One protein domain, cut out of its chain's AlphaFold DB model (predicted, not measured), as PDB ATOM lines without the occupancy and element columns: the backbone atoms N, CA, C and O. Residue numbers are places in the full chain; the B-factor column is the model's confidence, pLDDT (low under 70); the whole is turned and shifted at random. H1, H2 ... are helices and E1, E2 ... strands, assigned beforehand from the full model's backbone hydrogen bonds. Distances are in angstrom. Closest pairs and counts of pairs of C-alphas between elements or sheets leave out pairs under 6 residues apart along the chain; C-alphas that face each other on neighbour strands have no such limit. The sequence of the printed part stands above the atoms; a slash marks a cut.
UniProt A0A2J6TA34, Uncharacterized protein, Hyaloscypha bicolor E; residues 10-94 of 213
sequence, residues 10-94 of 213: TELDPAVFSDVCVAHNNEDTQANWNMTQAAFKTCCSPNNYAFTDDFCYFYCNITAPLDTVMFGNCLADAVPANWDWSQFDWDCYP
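This is residues 10 to 94 of the 213 residues of an uncharacterized protein of Hyaloscypha bicolor E (UniProt A0A2J6TA34). The picture is a small antiparallel sheet of three strands with two helices, H1 and H2, over one of its faces; the two helices are steeply tilted to each other and meet where residues 39 to 43 of H1 touch H2. H1 covers E2 and E1, H2 covers E1 and E3, and no named helix is on the other face; a long link, residues 44 to 56, runs past the sheet's edge at E2, and its residues 50 to 51 pair there with E2. The printed part has 85 residues with two named helices and three named strands, in the order E1, H1, E2, H2, E3 along the chain, and the sheet's order is E2, E1, E3. The class is mixed, helices and strands, with 42 residues, under half, in named elements. The whole is compact, with a radius of gyration of the C-alphas of 12.0 A, and rounded, spanning 31 by 26 by 23 A.

Begin with E1, residues 20 to 24, the inner strand of the sheet. Beside it find E2, residues 57 to 61, an edge strand that is antiparallel to E1 at 165 degrees between directions; N 23 and O 58 are 2.8 A apart and N 60 and O 21 are 2.9 A apart, both within hydrogen-bond range. On the other side of E1 look for E3, residues 90 to 93, the other edge strand, antiparallel to E1 at 153 degrees; N 22 and O 91 are within hydrogen-bond range at 2.8 A. Residues 50 to 51 form a short antiparallel pairing with residues 58 to 59 of E2. H1, residues 30 to 43, is on the sheet at a height of 9.9 A, over E2 and E1, and runs along the strands, at 1 degree to E1 on the local plane; its closest C-alphas to E2 are those of Gln 37 and Phe 58, 7.2 A apart. H2, residues 65 to 78, is on the same face as H1 at a height of 9.7 A, over E1 and E3, and runs along the strands, at 25 degrees to E1 on the local plane; its closest C-alphas to E3 are those of Thr 68 and Cys 92, 6.0 A apart. H1 touches H2 with residues 39 to 43 alone, at a steep tilt of 55 degrees, opposite ways; the closest C-alphas are those of Ala 39 and Ala 78, 5.1 A apart. E2, H2 and E3 form a split strand-helix-strand unit, two strands running the same way with E1 between them in the sheet, and its crossover is right-handed. Every O i to N i+4 pair is within hydrogen-bond range in H1; in H2, 9 of 10 are.

Find C-alpha 20 at (-37.601, 29.721, -51.142), where E1 begins; it runs 12.6 A to C-alpha 24. H1 runs 20.1 A from Gln 30 to Cys 43, and E2 runs 12.9 A from Tyr 57 to Asn 61. Then find C-alpha 65 at (-42.263, 20.737, -51.230); from there H2 runs 20.4 A to Ala 78. E3 runs 9.9 A from Trp 90 and ends at C-alpha 93, at (-43.087, 30.009, -51.763).

The two C-alphas farthest apart are those of Ala 15 and Asn 82, at 34.8 A. The printed part has no cut from residue 10 to 94. The links from H1 to E2, 13 residues, and from H2 to E3, 11 residues, are long; those from E1 to H1 and from E2 to H2 are tight. The mean pLDDT of the printed part is 72.9, and 31 residues are under 70, among them residues 10 to 19 and 62 to 70.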
ATOM      1  N   THR A  10     -46.517  38.004 -47.417       65.88
ATOM      2  CA  THR A  10     -47.745  37.733 -48.199       65.88
ATOM      3  C   THR A  10     -47.944  38.595 -49.455       65.88
ATOM      4  O   THR A  10     -48.776  38.266 -50.300       65.88
ATOM      5  N   GLU A  11     -47.203  39.697 -49.585       66.06
ATOM      6  CA  GLU A  11     -47.276  40.636 -50.713       66.06
ATOM      7  C   GLU A  11     -46.127  40.436 -51.718       66.06
ATOM      8  O   GLU A  11     -46.003  41.193 -52.685       66.06
ATOM      9  N   LEU A  12     -45.271  39.434 -51.491       68.75
ATOM     10  CA  LEU A  12     -44.142  39.129 -52.363       68.75
ATOM     11  C   LEU A  12     -44.598  38.550 -53.703       68.75
ATOM     12  O   LEU A  12     -45.515  37.733 -53.772       68.75
ATOM     13  N   ASP A  13     -43.913  38.957 -54.773       67.38
ATOM     14  CA  ASP A  13     -44.133  38.422 -56.116       67.38
ATOM     15  C   ASP A  13     -43.557  36.994 -56.217       67.38
ATOM     16  O   ASP A  13     -42.330  36.831 -56.149       67.38
ATOM     17  N   PRO A  14     -44.392  35.958 -56.429       62.09
ATOM     18  CA  PRO A  14     -43.929  34.578 -56.577       62.09
ATOM     19  C   PRO A  14     -43.022  34.361 -57.797       62.09
ATOM     20  O   PRO A  14     -42.320  33.357 -57.861       62.09
ATOM     21  N   ALA A  15     -43.023  35.276 -58.776       59.16
ATOM     22  CA  ALA A  15     -42.101  35.228 -59.911       59.16
ATOM     23  C   ALA A  15     -40.670  35.658 -59.539       59.16
ATOM     24  O   ALA A  15     -39.728  35.339 -60.262       59.16
ATOM     25  N   VAL A  16     -40.507  36.390 -58.431       60.72
ATOM     26  CA  VAL A  16     -39.208  36.833 -57.896       60.72
ATOM     27  C   VAL A  16     -38.743  35.906 -56.774       60.72
ATOM     28  O   VAL A  16     -37.567  35.549 -56.713       60.72
ATOM     29  N   PHE A  17     -39.665  35.492 -55.905       64.75
ATOM     30  CA  PHE A  17     -39.413  34.556 -54.812       64.75
ATOM     31  C   PHE A  17     -40.030  33.196 -55.155       64.75
ATOM     32  O   PHE A  17     -41.189  32.936 -54.841       64.75
ATOM     33  N   SER A  18     -39.242  32.329 -55.800       65.81
ATOM     34  CA  SER A  18     -39.621  30.947 -56.129       65.81
ATOM     35  C   SER A  18     -38.677  29.959 -55.466       65.81
ATOM     36  O   SER A  18     -37.466  30.178 -55.443       65.81
ATOM     37  N   ASP A  19     -39.237  28.863 -54.957       69.00
ATOM     38  CA  ASP A  19     -38.498  27.775 -54.318       69.00
ATOM     39  C   ASP A  19     -37.642  28.282 -53.153       69.00
ATOM     40  O   ASP A  19     -36.483  27.907 -52.972       69.00
ATOM     41  N   VAL A  20     -38.237  29.151 -52.332       75.44
ATOM     42  CA  VAL A  20     -37.601  29.721 -51.142       75.44
ATOM     43  C   VAL A  20     -38.550  29.755 -49.949       75.44
ATOM     44  O   VAL A  20     -39.755  29.942 -50.094       75.44
ATOM     45  N   CYS A  21     -37.990  29.634 -48.750       81.94
ATOM     46  CA  CYS A  21     -38.625  30.083 -47.517       81.94
ATOM     47  C   CYS A  21     -38.043  31.439 -47.135       81.94
ATOM     48  O   CYS A  21     -36.823  31.586 -47.065       81.94
ATOM     49  N   VAL A  22     -38.902  32.428 -46.907       83.44
ATOM     50  CA  VAL A  22     -38.536  33.831 -46.713       83.44
ATOM     51  C   VAL A  22     -39.104  34.352 -45.398       83.44
ATOM     52  O   VAL A  22     -40.246  34.076 -45.055       83.44
ATOM     53  N   ALA A  23     -38.293  35.109 -44.667       86.12
ATOM     54  CA  ALA A  23     -38.709  35.928 -43.539       86.12
ATOM     55  C   ALA A  23     -38.603  37.401 -43.904       86.12
ATOM     56  O   ALA A  23     -37.606  37.844 -44.484       86.12
ATOM     57  N   HIS A  24     -39.609  38.156 -43.492       83.25
ATOM     58  CA  HIS A  24     -39.647  39.600 -43.583       83.25
ATOM     59  C   HIS A  24     -39.015  40.232 -42.338       83.25
ATOM     60  O   HIS A  24     -39.271  39.837 -41.197       83.25
ATOM     61  N   ASN A  25     -38.185  41.246 -42.567       77.31
ATOM     62  CA  ASN A  25     -37.709  42.146 -41.530       77.31
ATOM     63  C   ASN A  25     -38.820  43.128 -41.148       77.31
ATOM     64  O   ASN A  25     -38.801  44.294 -41.541       77.31
ATOM     65  N   ASN A  26     -39.785  42.648 -40.365       67.62
ATOM     66  CA  ASN A  26     -40.745  43.529 -39.723       67.62
ATOM     67  C   ASN A  26     -39.988  44.395 -38.697       67.62
ATOM     68  O   ASN A  26     -39.596  43.910 -37.632       67.62
ATOM     69  N   GLU A  27     -39.762  45.668 -39.033       62.41
ATOM     70  CA  GLU A  27     -38.997  46.649 -38.245       62.41
ATOM     71  C   GLU A  27     -39.555  46.913 -36.827       62.41
ATOM     72  O   GLU A  27     -38.977  47.709 -36.084       62.41
ATOM     73  N   ASP A  28     -40.636  46.238 -36.416       60.53
ATOM     74  CA  ASP A  28     -41.258  46.340 -35.094       60.53
ATOM     75  C   ASP A  28     -40.237  46.252 -33.945       60.53
ATOM     76  O   ASP A  28     -40.266  47.090 -33.041       60.53
ATOM     77  N   THR A  29     -39.282  45.306 -33.979       69.00
ATOM     78  CA  THR A  29     -38.085  45.365 -33.115       69.00
ATOM     79  C   THR A  29     -36.861  44.649 -33.707       69.00
ATOM     80  O   THR A  29     -36.917  43.495 -34.132       69.00
ATOM     81  N   GLN A  30     -35.679  45.272 -33.595       76.44
ATOM     82  CA  GLN A  30     -34.390  44.656 -33.967       76.44
ATOM     83  C   GLN A  30     -34.130  43.321 -33.241       76.44
ATOM     84  O   GLN A  30     -33.453  42.436 -33.767       76.44
ATOM     85  N   ALA A  31     -34.642  43.170 -32.016       78.81
ATOM     86  CA  ALA A  31     -34.501  41.944 -31.238       78.81
ATOM     87  C   ALA A  31     -35.238  40.764 -31.894       78.81
ATOM     88  O   ALA A  31     -34.665  39.676 -31.992       78.81
ATOM     89  N   ASN A  32     -36.455  40.994 -32.396       75.94
ATOM     90  CA  ASN A  32     -37.233  39.970 -33.088       75.94
ATOM     91  C   ASN A  32     -36.586  39.587 -34.416       75.94
ATOM     92  O   ASN A  32     -36.465  38.400 -34.723       75.94
ATOM     93  N   TRP A  33     -36.065  40.571 -35.150       81.50
ATOM     94  CA  TRP A  33     -35.346  40.304 -36.391       81.50
ATOM     95  C   TRP A  33     -34.064  39.489 -36.176       81.50
ATOM     96  O   TRP A  33     -33.784  38.542 -36.910       81.50
ATOM     97  N   ASN A  34     -33.298  39.785 -35.124       83.56
ATOM     98  CA  ASN A  34     -32.098  39.010 -34.798       83.56
ATOM     99  C   ASN A  34     -32.433  37.555 -34.436       83.56
ATOM    100  O   ASN A  34     -31.698  36.640 -34.814       83.56
ATOM    101  N   MET A  35     -33.534  37.335 -33.716       81.25
ATOM    102  CA  MET A  35     -33.988  35.989 -33.362       81.25
ATOM    103  C   MET A  35     -34.489  35.226 -34.582       81.25
ATOM    104  O   MET A  35     -34.162  34.053 -34.751       81.25
ATOM    105  N   THR A  36     -35.184  35.930 -35.472       81.44
ATOM    106  CA  THR A  36     -35.645  35.407 -36.754       81.44
ATOM    107  C   THR A  36     -34.491  34.908 -37.597       81.44
ATOM    108  O   THR A  36     -34.465  33.739 -37.973       81.44
ATOM    109  N   GLN A  37     -33.473  35.747 -37.791       83.19
ATOM    110  CA  GLN A  37     -32.260  35.358 -38.501       83.19
ATOM    111  C   GLN A  37     -31.548  34.173 -37.839       83.19
ATOM    112  O   GLN A  37     -31.005  33.326 -38.541       83.19
ATOM    113  N   ALA A  38     -31.502  34.107 -36.504       82.62
ATOM    114  CA  ALA A  38     -30.841  33.012 -35.793       82.62
ATOM    115  C   ALA A  38     -31.577  31.673 -35.973       82.62
ATOM    116  O   ALA A  38     -30.934  30.651 -36.224       82.62
ATOM    117  N   ALA A  39     -32.909  31.684 -35.884       80.38
ATOM    118  CA  ALA A  39     -33.742  30.507 -36.111       80.38
ATOM    119  C   ALA A  39     -33.653  30.048 -37.570       80.38
ATOM    120  O   ALA A  39     -33.329  28.894 -37.840       80.38
ATOM    121  N   PHE A  40     -33.810  30.975 -38.514       83.88
ATOM    122  CA  PHE A  40     -33.652  30.693 -39.933       83.88
ATOM    123  C   PHE A  40     -32.256  30.140 -40.260       83.88
ATOM    124  O   PHE A  40     -32.159  29.077 -40.853       83.88
ATOM    125  N   LYS A  41     -31.159  30.769 -39.812       81.12
ATOM    126  CA  LYS A  41     -29.787  30.258 -40.034       81.12
ATOM    127  C   LYS A  41     -29.542  28.871 -39.439       81.12
ATOM    128  O   LYS A  41     -28.660  28.168 -39.915       81.12
ATOM    129  N   THR A  42     -30.273  28.507 -38.386       79.50
ATOM    130  CA  THR A  42     -30.209  27.171 -37.775       79.50
ATOM    131  C   THR A  42     -30.883  26.130 -38.667       79.50
ATOM    132  O   THR A  42     -30.386  25.015 -38.787       79.50
ATOM    133  N   CYS A  43     -31.995  26.504 -39.296       76.38
ATOM    134  CA  CYS A  43     -32.772  25.627 -40.165       76.38
ATOM    135  C   CYS A  43     -32.231  25.565 -41.593       76.38
ATOM    136  O   CYS A  43     -32.334  24.543 -42.266       76.38
ATOM    137  N   CYS A  44     -31.592  26.629 -42.054       74.12
ATOM    138  CA  CYS A  44     -30.949  26.663 -43.353       74.12
ATOM    139  C   CYS A  44     -29.564  26.024 -43.280       74.12
ATOM    140  O   CYS A  44     -28.840  26.157 -42.294       74.12
ATOM    141  N   SER A  45     -29.156  25.339 -44.350       66.38
ATOM    142  CA  SER A  45     -27.773  24.873 -44.458       66.38
ATOM    143  C   SER A  45     -26.806  26.066 -44.392       66.38
ATOM    144  O   SER A  45     -27.152  27.146 -44.879       66.38
ATOM    145  N   PRO A  46     -25.587  25.919 -43.828       60.59
ATOM    146  CA  PRO A  46     -24.640  27.027 -43.656       60.59
ATOM    147  C   PRO A  46     -24.322  27.831 -44.926       60.59
ATOM    148  O   PRO A  46     -23.853  28.960 -44.820       60.59
ATOM    149  N   ASN A  47     -24.572  27.257 -46.107       64.56
ATOM    150  CA  ASN A  47     -24.367  27.887 -47.414       64.56
ATOM    151  C   ASN A  47     -25.676  28.102 -48.203       64.56
ATOM    152  O   ASN A  47     -25.618  28.363 -49.401       64.56
ATOM    153  N   ASN A  48     -26.839  27.946 -47.566       71.19
ATOM    154  CA  ASN A  48     -28.155  27.996 -48.204       71.19
ATOM    155  C   ASN A  48     -29.050  29.086 -47.596       71.19
ATOM    156  O   ASN A  48     -30.206  28.849 -47.259       71.19
ATOM    157  N   TYR A  49     -28.494  30.279 -47.411       75.88
ATOM    158  CA  TYR A  49     -29.276  31.451 -47.051       75.88
ATOM    159  C   TYR A  49     -28.701  32.708 -47.693       75.88
ATOM    160  O   TYR A  49     -27.495  32.797 -47.942       75.88
ATOM    161  N   ALA A  50     -29.558  33.693 -47.924       74.00
ATOM    162  CA  ALA A  50     -29.180  34.995 -48.442       74.00
ATOM    163  C   ALA A  50     -30.095  36.094 -47.885       74.00
ATOM    164  O   ALA A  50     -31.179  35.834 -47.365       74.00
ATOM    165  N   PHE A  51     -29.613  37.329 -47.984       76.62
ATOM    166  CA  PHE A  51     -30.410  38.527 -47.758       76.62
ATOM    167  C   PHE A  51     -30.669  39.192 -49.105       76.62
ATOM    168  O   PHE A  51     -29.839  39.093 -50.012       76.62
ATOM    169  N   THR A  52     -31.797  39.877 -49.232       69.81
ATOM    170  CA  THR A  52     -32.008  40.802 -50.348       69.81
ATOM    171  C   THR A  52     -31.112  42.033 -50.203       69.81
ATOM    172  O   THR A  52     -30.685  42.375 -49.098       69.81
ATOM    173  N   ASP A  53     -30.808  42.705 -51.316       60.28
ATOM    174  CA  ASP A  53     -29.892  43.861 -51.344       60.28
ATOM    175  C   ASP A  53     -30.374  45.040 -50.476       60.28
ATOM    176  O   ASP A  53     -29.576  45.848 -50.000       60.28
ATOM    177  N   ASP A  54     -31.684  45.126 -50.250       65.38
ATOM    178  CA  ASP A  54     -32.352  46.104 -49.389       65.38
ATOM    179  C   ASP A  54     -32.448  45.668 -47.913       65.38
ATOM    180  O   ASP A  54     -32.961  46.421 -47.090       65.38
ATOM    181  N   PHE A  55     -31.934  44.482 -47.555       71.75
ATOM    182  CA  PHE A  55     -32.035  43.861 -46.225       71.75
ATOM    183  C   PHE A  55     -33.473  43.680 -45.706       71.75
ATOM    184  O   PHE A  55     -33.670  43.415 -44.515       71.75
ATOM    185  N   CYS A  56     -34.470  43.780 -46.588       75.75
ATOM    186  CA  CYS A  56     -35.869  43.584 -46.228       75.75
ATOM    187  C   CYS A  56     -36.198  42.124 -45.938       75.75
ATOM    188  O   CYS A  56     -37.072  41.841 -45.120       75.75
ATOM    189  N   TYR A  57     -35.487  41.200 -46.582       79.81
ATOM    190  CA  TYR A  57     -35.810  39.788 -46.507       79.81
ATOM    191  C   TYR A  57     -34.580  38.939 -46.241       79.81
ATOM    192  O   TYR A  57     -33.474  39.213 -46.714       79.81
ATOM    193  N   PHE A  58     -34.809  37.865 -45.499       84.00
ATOM    194  CA  PHE A  58     -33.878  36.762 -45.337       84.00
ATOM    195  C   PHE A  58     -34.533  35.522 -45.922       84.00
ATOM    196  O   PHE A  58     -35.650  35.193 -45.535       84.00
ATOM    197  N   TYR A  59     -33.861  34.828 -46.830       79.50
ATOM    198  CA  TYR A  59     -34.441  33.658 -47.477       79.50
ATOM    199  C   TYR A  59     -33.463  32.497 -47.575       79.50
ATOM    200  O   TYR A  59     -32.243  32.674 -47.551       79.50
ATOM    201  N   CYS A  60     -34.029  31.302 -47.698       78.75
ATOM    202  CA  CYS A  60     -33.320  30.048 -47.898       78.75
ATOM    203  C   CYS A  60     -33.966  29.283 -49.036       78.75
ATOM    204  O   CYS A  60     -35.192  29.208 -49.094       78.75
ATOM    205  N   ASN A  61     -33.154  28.720 -49.927       74.06
ATOM    206  CA  ASN A  61     -33.693  27.941 -51.035       74.06
ATOM    207  C   ASN A  61     -34.237  26.610 -50.515       74.06
ATOM    208  O   ASN A  61     -33.721  26.053 -49.542       74.06
ATOM    209  N   ILE A  62     -35.261  26.119 -51.192       69.06
ATOM    210  CA  ILE A  62     -35.830  24.789 -51.026       69.06
ATOM    211  C   ILE A  62     -35.749  24.052 -52.362       69.06
ATOM    212  O   ILE A  62     -35.719  24.667 -53.425       69.06
ATOM    213  N   THR A  63     -35.658  22.729 -52.328       63.53
ATOM    214  CA  THR A  63     -35.573  21.881 -53.528       63.53
ATOM    215  C   THR A  63     -36.804  21.005 -53.705       63.53
ATOM    216  O   THR A  63     -37.093  20.560 -54.817       63.53
ATOM    217  N   ALA A  64     -37.547  20.770 -52.625       61.94
ATOM    218  CA  ALA A  64     -38.752  19.969 -52.633       61.94
ATOM    219  C   ALA A  64     -39.868  20.613 -51.797       61.94
ATOM    220  O   ALA A  64     -39.606  21.282 -50.805       61.94
ATOM    221  N   PRO A  65     -41.142  20.313 -52.082       60.31
ATOM    222  CA  PRO A  65     -42.263  20.737 -51.230       60.31
ATOM    223  C   PRO A  65     -42.154  20.219 -49.792       60.31
ATOM    224  O   PRO A  65     -42.679  20.818 -48.857       60.31
ATOM    225  N   LEU A  66     -41.472  19.084 -49.618       60.69
ATOM    226  CA  LEU A  66     -41.190  18.507 -48.309       60.69
ATOM    227  C   LEU A  66     -40.334  19.443 -47.445       60.69
ATOM    228  O   LEU A  66     -40.498  19.473 -46.225       60.69
ATOM    229  N   ASP A  67     -39.472  20.240 -48.073       63.84
ATOM    230  CA  ASP A  67     -38.589  21.174 -47.389       63.84
ATOM    231  C   ASP A  67     -39.387  22.251 -46.658       63.84
ATOM    232  O   ASP A  67     -39.064  22.566 -45.521       63.84
ATOM    233  N   THR A  68     -40.498  22.736 -47.218       69.56
ATOM    234  CA  THR A  68     -41.391  23.698 -46.547       69.56
ATOM    235  C   THR A  68     -41.879  23.190 -45.187       69.56
ATOM    236  O   THR A  68     -41.875  23.923 -44.195       69.56
ATOM    237  N   VAL A  69     -42.265  21.915 -45.114       66.06
ATOM    238  CA  VAL A  69     -42.749  21.293 -43.871       66.06
ATOM    239  C   VAL A  69     -41.600  21.102 -42.882       66.06
ATOM    240  O   VAL A  69     -41.736  21.417 -41.698       66.06
ATOM    241  N   MET A  70     -40.451  20.618 -43.360       68.12
ATOM    242  CA  MET A  70     -39.257  20.427 -42.530       68.12
ATOM    243  C   MET A  70     -38.729  21.752 -41.981       68.12
ATOM    244  O   MET A  70     -38.315  21.825 -40.823       68.12
ATOM    245  N   PHE A  71     -38.808  22.811 -42.783       75.19
ATOM    246  CA  PHE A  71     -38.430  24.157 -42.398       75.19
ATOM    247  C   PHE A  71     -39.296  24.681 -41.255       75.19
ATOM    248  O   PHE A  71     -38.764  25.083 -40.222       75.19
ATOM    249  N   GLY A  72     -40.624  24.611 -41.399       74.19
ATOM    250  CA  GLY A  72     -41.557  25.073 -40.370       74.19
ATOM    251  C   GLY A  72     -41.384  24.342 -39.035       74.19
ATOM    252  O   GLY A  72     -41.395  24.968 -37.976       74.19
ATOM    253  N   ASN A  73     -41.146  23.029 -39.080       70.56
ATOM    254  CA  ASN A  73     -40.884  22.239 -37.876       70.56
ATOM    255  C   ASN A  73     -39.551  22.606 -37.216       70.56
ATOM    256  O   ASN A  73     -39.493  22.789 -35.999       70.56
ATOM    257  N   CYS A  74     -38.491  22.772 -38.009       75.88
ATOM    258  CA  CYS A  74     -37.212  23.234 -37.487       75.88
ATOM    259  C   CYS A  74     -37.338  24.620 -36.839       75.88
ATOM    260  O   CYS A  74     -36.812  24.836 -35.747       75.88
ATOM    261  N   LEU A  75     -38.067  25.546 -37.472       78.38
ATOM    262  CA  LEU A  75     -38.298  26.881 -36.926       78.38
ATOM    263  C   LEU A  75     -38.983  26.812 -35.561       78.38
ATOM    264  O   LEU A  75     -38.552  27.499 -34.638       78.38
ATOM    265  N   ALA A  76     -39.987  25.944 -35.413       75.19
ATOM    266  CA  ALA A  76     -40.686  25.749 -34.147       75.19
ATOM    267  C   ALA A  76     -39.779  25.237 -33.023       75.19
ATOM    268  O   ALA A  76     -39.948  25.633 -31.869       75.19
ATOM    269  N   ASP A  77     -38.783  24.417 -33.353       70.31
ATOM    270  CA  ASP A  77     -37.799  23.939 -32.385       70.31
ATOM    271  C   ASP A  77     -36.680  24.950 -32.095       70.31
ATOM    272  O   ASP A  77     -36.145  24.965 -30.975       70.31
ATOM    273  N   ALA A  78     -36.330  25.777 -33.084       77.56
ATOM    274  CA  ALA A  78     -35.260  26.766 -33.009       77.56
ATOM    275  C   ALA A  78     -35.656  28.024 -32.220       77.56
ATOM    276  O   ALA A  78     -34.788  28.665 -31.621       77.56
ATOM    277  N   VAL A  79     -36.946  28.370 -32.176       76.62
ATOM    278  CA  VAL A  79     -37.454  29.487 -31.364       76.62
ATOM    279  C   VAL A  79     -37.777  29.056 -29.920       76.62
ATOM    280  O   VAL A  79     -37.988  27.873 -29.633       76.62
ATOM    281  N   PRO A  80     -37.801  29.993 -28.952       76.38
ATOM    282  CA  PRO A  80     -38.263  29.702 -27.597       76.38
ATOM    283  C   PRO A  80     -39.703  29.165 -27.578       76.38
ATOM    284  O   PRO A  80     -40.558  29.632 -28.322       76.38
ATOM    285  N   ALA A  81     -40.019  28.239 -26.669       70.38
ATOM    286  CA  ALA A  81     -41.356  27.629 -26.588       70.38
ATOM    287  C   ALA A  81     -42.492  28.631 -26.280       70.38
ATOM    288  O   ALA A  81     -43.660  28.341 -26.516       70.38
ATOM    289  N   ASN A  82     -42.153  29.794 -25.724       75.12
ATOM    290  CA  ASN A  82     -43.061  30.897 -25.416       75.12
ATOM    291  C   ASN A  82     -42.944  32.062 -26.414       75.12
ATOM    292  O   ASN A  82     -43.326  33.183 -26.079       75.12
ATOM    293  N   TRP A  83     -42.357  31.821 -27.587       74.12
ATOM    294  CA  TRP A  83     -42.244  32.815 -28.645       74.12
ATOM    295  C   TRP A  83     -43.624  33.233 -29.160       74.12
ATOM    296  O   TRP A  83     -44.502  32.395 -29.370       74.12
ATOM    297  N   ASP A  84     -43.805  34.535 -29.368       77.56
ATOM    298  CA  ASP A  84     -44.999  35.074 -30.007       77.56
ATOM    299  C   ASP A  84     -44.852  34.967 -31.528       77.56
ATOM    300  O   ASP A  84     -44.191  35.780 -32.171       77.56
ATOM    301  N   TRP A  85     -45.486  33.951 -32.107       72.94
ATOM    302  CA  TRP A  85     -45.472  33.694 -33.546       72.94
ATOM    303  C   TRP A  85     -46.071  34.823 -34.387       72.94
ATOM    304  O   TRP A  85     -45.748  34.915 -35.564       72.94
ATOM    305  N   SER A  86     -46.888  35.712 -33.808       75.25
ATOM    306  CA  SER A  86     -47.391  36.883 -34.541       75.25
ATOM    307  C   SER A  86     -46.290  37.896 -34.875       75.25
ATOM    308  O   SER A  86     -46.451  38.700 -35.787       75.25
ATOM    309  N   GLN A  87     -45.148  37.820 -34.184       73.50
ATOM    310  CA  GLN A  87     -43.952  38.626 -34.449       73.50
ATOM    311  C   GLN A  87     -43.101  38.064 -35.593       73.50
ATOM    312  O   GLN A  87     -42.021  38.583 -35.875       73.50
ATOM    313  N   PHE A  88     -43.537  36.958 -36.195       74.62
ATOM    314  CA  PHE A  88     -42.762  36.176 -37.139       74.62
ATOM    315  C   PHE A  88     -43.477  36.129 -38.487       74.62
ATOM    316  O   PHE A  88     -44.295  35.250 -38.742       74.62
ATOM    317  N   ASP A  89     -43.171  37.109 -39.337       80.75
ATOM    318  CA  ASP A  89     -43.683  37.174 -40.704       80.75
ATOM    319  C   ASP A  89     -42.762  36.363 -41.625       80.75
ATOM    320  O   ASP A  89     -41.694  36.826 -42.036       80.75
ATOM    321  N   TRP A  90     -43.149  35.115 -41.878       83.06
ATOM    322  CA  TRP A  90     -42.454  34.212 -42.783       83.06
ATOM    323  C   TRP A  90     -43.446  33.412 -43.613       83.06
ATOM    324  O   TRP A  90     -44.538  33.085 -43.147       83.06
ATOM    325  N   ASP A  91     -43.020  33.034 -44.811       79.38
ATOM    326  CA  ASP A  91     -43.748  32.090 -45.643       79.38
ATOM    327  C   ASP A  91     -42.767  31.271 -46.487       79.38
ATOM    328  O   ASP A  91     -41.605  31.649 -46.670       79.38
ATOM    329  N   CYS A  92     -43.222  30.138 -47.010       76.38
ATOM    330  CA  CYS A  92     -42.504  29.430 -48.058       76.38
ATOM    331  C   CYS A  92     -43.283  29.524 -49.359       76.38
ATOM    332  O   CYS A  92     -44.472  29.224 -49.419       76.38
ATOM    333  N   TYR A  93     -42.564  29.862 -50.420       67.25
ATOM    334  CA  TYR A  93     -43.087  30.009 -51.763       67.25
ATOM    335  C   TYR A  93     -42.753  28.782 -52.620       67.25
ATOM    336  O   TYR A  93     -41.661  28.705 -53.185       67.25
ATOM    337  N   PRO A  94     -43.693  27.830 -52.761       59.12
ATOM    338  CA  PRO A  94     -43.718  26.914 -53.895       59.12
ATOM    339  C   PRO A  94     -45.056  27.022 -54.647       59.12
ATOM    340  O   PRO A  94     -46.041  26.399 -54.252       59.12
TER     341      PRO A  94